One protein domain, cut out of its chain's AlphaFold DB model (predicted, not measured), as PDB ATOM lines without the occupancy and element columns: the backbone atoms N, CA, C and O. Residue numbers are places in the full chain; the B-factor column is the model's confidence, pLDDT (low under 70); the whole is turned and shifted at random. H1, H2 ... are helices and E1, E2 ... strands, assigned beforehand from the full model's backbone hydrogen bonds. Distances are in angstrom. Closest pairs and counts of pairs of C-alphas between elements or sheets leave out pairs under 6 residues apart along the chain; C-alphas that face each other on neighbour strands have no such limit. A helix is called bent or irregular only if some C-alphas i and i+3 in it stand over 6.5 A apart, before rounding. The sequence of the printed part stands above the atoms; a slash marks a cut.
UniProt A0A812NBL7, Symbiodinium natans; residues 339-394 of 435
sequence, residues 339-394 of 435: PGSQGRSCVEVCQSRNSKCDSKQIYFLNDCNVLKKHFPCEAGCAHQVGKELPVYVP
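AT A GLANCE: This is residues 339 to 394 of the 435 residues of a protein of Symbiodinium natans (UniProt A0A812NBL7). Three short helices and one short strand are strung along an arching chain of loops, with H1 at one end, H2 between, and H3 with E1 toward the other end; after E1, the closing loop folds back toward the middle. No two helices pack side by side. The printed part has 56 residues, with three named helices and one named strand in the order H1, H2, H3, E1; its class is mostly helix, though under half of the residues are in named elements. The whole is compact, with a radius of gyration of the C-alphas of 11.4 A, and elongated in outline, spanning 32 by 21 by 19 A.

HOW THE PARTS SIT: H1, residues 346 to 351, and H2, residues 359 to 365, are apart. H2 and H3, residues 368 to 374, are close but not clearly touching; their closest C-alphas, those of Leu 365 and Leu 371, are 7.2 A apart. Their lines are about perpendicular, at 85 degrees. The closest C-alphas of H3 and E1, residues 381 to 383, are those of Cys 368 and Cys 381, 6.0 A apart. E1 pairs with no named strand. H1 is apart from H3 and E1, and H2 is apart from E1. In H1 every O i to N i+4 pair is within hydrogen-bond range; H3 has 2 of 3, and H2 has 0 of 3 but 3 of 4 O i to N i+3 pairs.

IN THESE COORDINATES: H1 begins at C-alpha 346, (1.251, 10.924, 17.131), and is 8.2 A long from first to last C-alpha. H2 measures 10.4 A and H3 10.3 A. H2 is neither bent nor irregular, but only just: C-alphas 360 and 363 are 6.3 A apart. E1, 7.2 A long, ends at C-alpha 383, (-5.832, 23.779, 30.322).

THE WHOLE: The C-alphas of Asn 354 and Ala 379, the two farthest apart, are 32.9 A apart. The link from H2 to H3 is tight; those from H1 to H2 and from H3 to E1 are short. The printed part has no cut, its mean pLDDT is 96.2, and no printed residue is under 70.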
ATOM      1  N   PRO A 339       8.119  11.436  23.193       97.81
ATOM      2  CA  PRO A 339       8.011  12.846  22.847       97.81
ATOM      3  C   PRO A 339       8.219  13.039  21.339       97.81
ATOM      4  O   PRO A 339       9.205  12.583  20.758       97.81
ATOM      5  N   GLY A 340       7.272  13.714  20.694       97.06
ATOM      6  CA  GLY A 340       7.325  14.068  19.282       97.06
ATOM      7  C   GLY A 340       7.965  15.431  19.037       97.06
ATOM      8  O   GLY A 340       7.835  16.342  19.850       97.06
ATOM      9  N   SER A 341       8.604  15.595  17.877       96.56
ATOM     10  CA  SER A 341       9.057  16.906  17.401       96.56
ATOM     11  C   SER A 341       7.877  17.843  17.114       96.56
ATOM     12  O   SER A 341       6.770  17.395  16.799       96.56
ATOM     13  N   GLN A 342       8.140  19.150  17.170       97.88
ATOM     14  CA  GLN A 342       7.153  20.196  16.916       97.88
ATOM     15  C   GLN A 342       6.402  19.987  15.590       97.88
ATOM     16  O   GLN A 342       6.993  19.660  14.561       97.88
ATOM     17  N   GLY A 343       5.083  20.188  15.616       98.00
ATOM     18  CA  GLY A 343       4.224  20.131  14.433       98.00
ATOM     19  C   GLY A 343       3.818  18.727  13.983       98.00
ATOM     20  O   GLY A 343       3.013  18.611  13.058       98.00
ATOM     21  N   ARG A 344       4.321  17.661  14.619       98.12
ATOM     22  CA  ARG A 344       3.997  16.275  14.249       98.12
ATOM     23  C   ARG A 344       2.823  15.724  15.058       98.12
ATOM     24  O   ARG A 344       2.681  15.987  16.249       98.12
ATOM     25  N   SER A 345       1.991  14.928  14.399       98.44
ATOM     26  CA  SER A 345       0.952  14.107  15.029       98.44
ATOM     27  C   SER A 345       1.546  12.851  15.671       98.44
ATOM     28  O   SER A 345       2.658  12.434  15.335       98.44
ATOM     29  N   CYS A 346       0.796  12.188  16.552       98.38
ATOM     30  CA  CYS A 346       1.251  10.924  17.131       98.38
ATOM     31  C   CYS A 346       1.287   9.778  16.119       98.38
ATOM     32  O   CYS A 346       2.110   8.877  16.262       98.38
ATOM     33  N   VAL A 347       0.473   9.840  15.060       98.31
ATOM     34  CA  VAL A 347       0.602   8.932  13.911       98.31
ATOM     35  C   VAL A 347       1.991   9.061  13.287       98.31
ATOM     36  O   VAL A 347       2.708   8.071  13.185       98.31
ATOM     37  N   GLU A 348       2.405  10.281  12.940       98.38
ATOM     38  CA  GLU A 348       3.704  10.546  12.312       98.38
ATOM     39  C   GLU A 348       4.879  10.159  13.235       98.38
ATOM     40  O   GLU A 348       5.866   9.575  12.777       98.38
ATOM     41  N   VAL A 349       4.774  10.458  14.537       97.94
ATOM     42  CA  VAL A 349       5.796  10.122  15.546       97.94
ATOM     43  C   VAL A 349       5.956   8.608  15.690       97.94
ATOM     44  O   VAL A 349       7.072   8.099  15.563       97.94
ATOM     45  N   CYS A 350       4.861   7.872  15.894       97.88
ATOM     46  CA  CYS A 350       4.933   6.424  16.074       97.88
ATOM     47  C   CYS A 350       5.339   5.705  14.782       97.88
ATOM     48  O   CYS A 350       6.156   4.788  14.833       97.88
ATOM     49  N   GLN A 351       4.875   6.166  13.615       96.94
ATOM     50  CA  GLN A 351       5.283   5.598  12.324       96.94
ATOM     51  C   GLN A 351       6.789   5.712  12.085       96.94
ATOM     52  O   GLN A 351       7.391   4.757  11.606       96.94
ATOM     53  N   SER A 352       7.428   6.820  12.486       95.75
ATOM     54  CA  SER A 352       8.894   6.940  12.381       95.75
ATOM     55  C   SER A 352       9.674   5.942  13.252       95.75
ATOM     56  O   SER A 352      10.885   5.824  13.101       95.75
ATOM     57  N   ARG A 353       8.987   5.201  14.131       94.00
ATOM     58  CA  ARG A 353       9.535   4.122  14.968       94.00
ATOM     59  C   ARG A 353       9.014   2.735  14.567       94.00
ATOM     60  O   ARG A 353       9.228   1.781  15.303       94.00
ATOM     61  N   ASN A 354       8.337   2.612  13.420       95.00
ATOM     62  CA  ASN A 354       7.610   1.400  13.011       95.00
ATOM     63  C   ASN A 354       6.545   0.947  14.033       95.00
ATOM     64  O   ASN A 354       6.237  -0.239  14.146       95.00
ATOM     65  N   SER A 355       5.962   1.903  14.757       96.25
ATOM     66  CA  SER A 355       4.946   1.699  15.791       96.25
ATOM     67  C   SER A 355       3.606   2.319  15.387       96.25
ATOM     68  O   SER A 355       3.514   3.125  14.458       96.25
ATOM     69  N   LYS A 356       2.540   1.980  16.118       96.88
ATOM     70  CA  LYS A 356       1.200   2.555  15.946       96.88
ATOM     71  C   LYS A 356       0.789   3.340  17.188       96.88
ATOM     72  O   LYS A 356       1.186   3.002  18.297       96.88
ATOM     73  N   CYS A 357      -0.004   4.387  16.985       97.06
ATOM     74  CA  CYS A 357      -0.624   5.143  18.071       97.06
ATOM     75  C   CYS A 357      -2.005   4.560  18.403       97.06
ATOM     76  O   CYS A 357      -2.736   4.173  17.490       97.06
ATOM     77  N   ASP A 358      -2.376   4.554  19.685       94.94
ATOM     78  CA  ASP A 358      -3.745   4.288  20.142       94.94
ATOM     79  C   ASP A 358      -4.283   5.490  20.928       94.94
ATOM     80  O   ASP A 358      -3.736   5.892  21.959       94.94
ATOM     81  N   SER A 359      -5.400   6.051  20.458       93.56
ATOM     82  CA  SER A 359      -6.028   7.215  21.089       93.56
ATOM     83  C   SER A 359      -6.537   6.907  22.501       93.56
ATOM     84  O   SER A 359      -6.581   7.804  23.339       93.56
ATOM     85  N   LYS A 360      -6.860   5.645  22.817       93.31
ATOM     86  CA  LYS A 360      -7.286   5.246  24.170       93.31
ATOM     87  C   LYS A 360      -6.170   5.408  25.201       93.31
ATOM     88  O   LYS A 360      -6.458   5.668  26.368       93.31
ATOM     89  N   GLN A 361      -4.913   5.300  24.772       96.06
ATOM     90  CA  GLN A 361      -3.747   5.461  25.638       96.06
ATOM     91  C   GLN A 361      -3.409   6.940  25.900       96.06
ATOM     92  O   GLN A 361      -2.781   7.253  26.909       96.06
ATOM     93  N   ILE A 362      -3.875   7.869  25.048       95.81
ATOM     94  CA  ILE A 362      -3.602   9.314  25.181       95.81
ATOM     95  C   ILE A 362      -4.132   9.869  26.510       95.81
ATOM     96  O   ILE A 362      -3.495  10.741  27.100       95.81
ATOM     97  N   TYR A 363      -5.253   9.344  27.021       93.44
ATOM     98  CA  TYR A 363      -5.819   9.778  28.304       93.44
ATOM     99  C   TYR A 363      -4.794   9.732  29.443       93.44
ATOM    100  O   TYR A 363      -4.713  10.667  30.233       93.44
ATOM    101  N   PHE A 364      -3.988   8.670  29.515       95.56
ATOM    102  CA  PHE A 364      -3.009   8.493  30.590       95.56
ATOM    103  C   PHE A 364      -1.820   9.453  30.482       95.56
ATOM    104  O   PHE A 364      -1.124   9.675  31.468       95.56
ATOM    105  N   LEU A 365      -1.597  10.035  29.301       96.75
ATOM    106  CA  LEU A 365      -0.558  11.040  29.077       96.75
ATOM    107  C   LEU A 365      -1.045  12.456  29.400       96.75
ATOM    108  O   LEU A 365      -0.235  13.375  29.503       96.75
ATOM    109  N   ASN A 366      -2.360  12.651  29.548       95.56
ATOM    110  CA  ASN A 366      -2.995  13.936  29.833       95.56
ATOM    111  C   ASN A 366      -2.886  14.303  31.323       95.56
ATOM    112  O   ASN A 366      -3.881  14.525  32.016       95.56
ATOM    113  N   ASP A 367      -1.650  14.349  31.811       95.25
ATOM    114  CA  ASP A 367      -1.282  14.646  33.188       95.25
ATOM    115  C   ASP A 367      -0.044  15.553  33.206       95.25
ATOM    116  O   ASP A 367       0.932  15.333  32.486       95.25
ATOM    117  N   CYS A 368      -0.086  16.597  34.037       95.69
ATOM    118  CA  CYS A 368       0.984  17.588  34.113       95.69
ATOM    119  C   CYS A 368       2.322  16.972  34.553       95.69
ATOM    120  O   CYS A 368       3.369  17.319  34.009       95.69
ATOM    121  N   ASN A 369       2.302  16.031  35.500       95.25
ATOM    122  CA  ASN A 369       3.511  15.378  35.994       95.25
ATOM    123  C   ASN A 369       4.082  14.406  34.959       95.25
ATOM    124  O   ASN A 369       5.293  14.209  34.917       95.25
ATOM    125  N   VAL A 370       3.235  13.813  34.113       97.00
ATOM    126  CA  VAL A 370       3.698  13.020  32.968       97.00
ATOM    127  C   VAL A 370       4.376  13.928  31.940       97.00
ATOM    128  O   VAL A 370       5.507  13.654  31.557       97.00
ATOM    129  N   LEU A 371       3.765  15.055  31.562       98.00
ATOM    130  CA  LEU A 371       4.378  16.008  30.626       98.00
ATOM    131  C   LEU A 371       5.716  16.564  31.139       98.00
ATOM    132  O   LEU A 371       6.695  16.537  30.396       98.00
ATOM    133  N   LYS A 372       5.792  16.970  32.415       97.00
ATOM    134  CA  LYS A 372       7.017  17.492  33.061       97.00
ATOM    135  C   LYS A 372       8.187  16.491  33.075       97.00
ATOM    136  O   LYS A 372       9.331  16.897  33.229       97.00
ATOM    137  N   LYS A 373       7.934  15.185  32.908       97.75
ATOM    138  CA  LYS A 373       9.000  14.168  32.782       97.75
ATOM    139  C   LYS A 373       9.632  14.121  31.391       97.75
ATOM    140  O   LYS A 373      10.734  13.601  31.256       97.75
ATOM    141  N   HIS A 374       8.933  14.610  30.370       98.19
ATOM    142  CA  HIS A 374       9.345  14.489  28.968       98.19
ATOM    143  C   HIS A 374       9.604  15.839  28.292       98.19
ATOM    144  O   HIS A 374      10.296  15.882  27.277       98.19
ATOM    145  N   PHE A 375       9.069  16.926  28.845       98.12
ATOM    146  CA  PHE A 375       9.223  18.281  28.336       98.12
ATOM    147  C   PHE A 375       9.619  19.255  29.452       98.12
ATOM    148  O   PHE A 375       9.320  18.986  30.616       98.12
ATOM    149  N   PRO A 376      10.244  20.399  29.113       96.56
ATOM    150  CA  PRO A 376      10.673  21.385  30.106       96.56
ATOM    151  C   PRO A 376       9.523  21.966  30.944       96.56
ATOM    152  O   PRO A 376       9.650  22.068  32.163       96.56
ATOM    153  N   CYS A 377       8.390  22.296  30.305       95.44
ATOM    154  CA  CYS A 377       7.198  22.866  30.949       95.44
ATOM    155  C   CYS A 377       7.514  24.044  31.903       95.44
ATOM    156  O   CYS A 377       6.913  24.164  32.974       95.44
ATOM    157  N   GLU A 378       8.480  24.891  31.552       93.00
ATOM    158  CA  GLU A 378       9.034  25.938  32.412       93.00
ATOM    159  C   GLU A 378       8.024  27.041  32.757       93.00
ATOM    160  O   GLU A 378       8.153  27.697  33.787       93.00
ATOM    161  N   ALA A 379       6.982  27.209  31.938       90.94
ATOM    162  CA  ALA A 379       5.859  28.110  32.207       90.94
ATOM    163  C   ALA A 379       4.660  27.395  32.872       90.94
ATOM    164  O   ALA A 379       3.543  27.922  32.902       90.94
ATOM    165  N   GLY A 380       4.887  26.193  33.409       93.06
ATOM    166  CA  GLY A 380       3.900  25.393  34.123       93.06
ATOM    167  C   GLY A 380       2.930  24.651  33.205       93.06
ATOM    168  O   GLY A 380       3.156  24.480  32.004       93.06
ATOM    169  N   CYS A 381       1.833  24.178  33.796       95.38
ATOM    170  CA  CYS A 381       0.777  23.479  33.072       95.38
ATOM    171  C   CYS A 381      -0.498  24.316  32.992       95.38
ATOM    172  O   CYS A 381      -0.864  25.004  33.946       95.38
ATOM    173  N   ALA A 382      -1.212  24.210  31.874       95.38
ATOM    174  CA  ALA A 382      -2.474  24.908  31.677       95.38
ATOM    175  C   ALA A 382      -3.487  24.054  30.914       95.38
ATOM    176  O   ALA A 382      -3.148  23.089  30.227       95.38
ATOM    177  N   HIS A 383      -4.759  24.411  31.063       95.31
ATOM    178  CA  HIS A 383      -5.832  23.779  30.322       95.31
ATOM    179  C   HIS A 383      -5.923  24.395  28.925       95.31
ATOM    180  O   HIS A 383      -5.851  25.616  28.799       95.31
ATOM    181  N   GLN A 384      -6.137  23.566  27.902       95.06
ATOM    182  CA  GLN A 384      -6.501  24.012  26.562       95.06
ATOM    183  C   GLN A 384      -7.540  23.080  25.907       95.06
ATOM    184  O   GLN A 384      -7.818  21.967  26.376       95.06
ATOM    185  N   VAL A 385      -8.126  23.545  24.805       93.31
ATOM    186  CA  VAL A 385      -9.053  22.802  23.943       93.31
ATOM    187  C   VAL A 385      -8.383  22.521  22.600       93.31
ATOM    188  O   VAL A 385      -7.950  23.441  21.916       93.31
ATOM    189  N   GLY A 386      -8.322  21.249  22.211       93.81
ATOM    190  CA  GLY A 386      -7.631  20.815  20.998       93.81
ATOM    191  C   GLY A 386      -7.555  19.294  20.906       93.81
ATOM    192  O   GLY A 386      -7.578  18.602  21.926       93.81
ATOM    193  N   LYS A 387      -7.493  18.752  19.685       95.00
ATOM    194  CA  LYS A 387      -7.353  17.296  19.452       95.00
ATOM    195  C   LYS A 387      -5.903  16.822  19.590       95.00
ATOM    196  O   LYS A 387      -5.647  15.627  19.725       95.00
ATOM    197  N   GLU A 388      -4.964  17.755  19.512       96.06
ATOM    198  CA  GLU A 388      -3.528  17.552  19.642       96.06
ATOM    199  C   GLU A 388      -3.064  17.387  21.092       96.06
ATOM    200  O   GLU A 388      -1.956  16.922  21.337       96.06
ATOM    201  N   LEU A 389      -3.906  17.718  22.064       96.69
ATOM    202  CA  LEU A 389      -3.562  17.602  23.476       96.69
ATOM    203  C   LEU A 389      -3.372  16.123  23.874       96.69
ATOM    204  O   LEU A 389      -4.019  15.242  23.292       96.69
ATOM    205  N   PRO A 390      -2.479  15.817  24.833       97.62
ATOM    206  CA  PRO A 390      -1.600  16.729  25.574       97.62
ATOM    207  C   PRO A 390      -0.312  17.104  24.812       97.62
ATOM    208  O   PRO A 390       0.230  16.300  24.045       97.62
ATOM    209  N   VAL A 391       0.201  18.320  25.042       98.12
ATOM    210  CA  VAL A 391       1.377  18.867  24.332       98.12
ATOM    211  C   VAL A 391       2.274  19.739  25.207       98.12
ATOM    212  O   VAL A 391       1.859  20.222  26.254       98.12
ATOM    213  N   TYR A 392       3.478  20.013  24.714       98.56
ATOM    214  CA  TYR A 392       4.326  21.138  25.103       98.56
ATOM    215  C   TYR A 392       4.342  22.203  23.996       98.56
ATOM    216  O   TYR A 392       4.259  21.862  22.813       98.56
ATOM    217  N   VAL A 393       4.463  23.482  24.356       97.75
ATOM    218  CA  VAL A 393       4.480  24.614  23.412       97.75
ATOM    219  C   VAL A 393       5.896  25.201  23.297       97.75
ATOM    220  O   VAL A 393       6.236  26.116  24.045       97.75
ATOM    221  N   PRO A 394       6.739  24.710  22.367       97.06
ATOM    222  CA  PRO A 394       8.069  25.281  22.122       97.06
ATOM    223  C   PRO A 394       8.043  26.612  21.351       97.06
ATOM    224  O   PRO A 394       9.061  27.291  21.271       97.06
TER     225      PRO A 394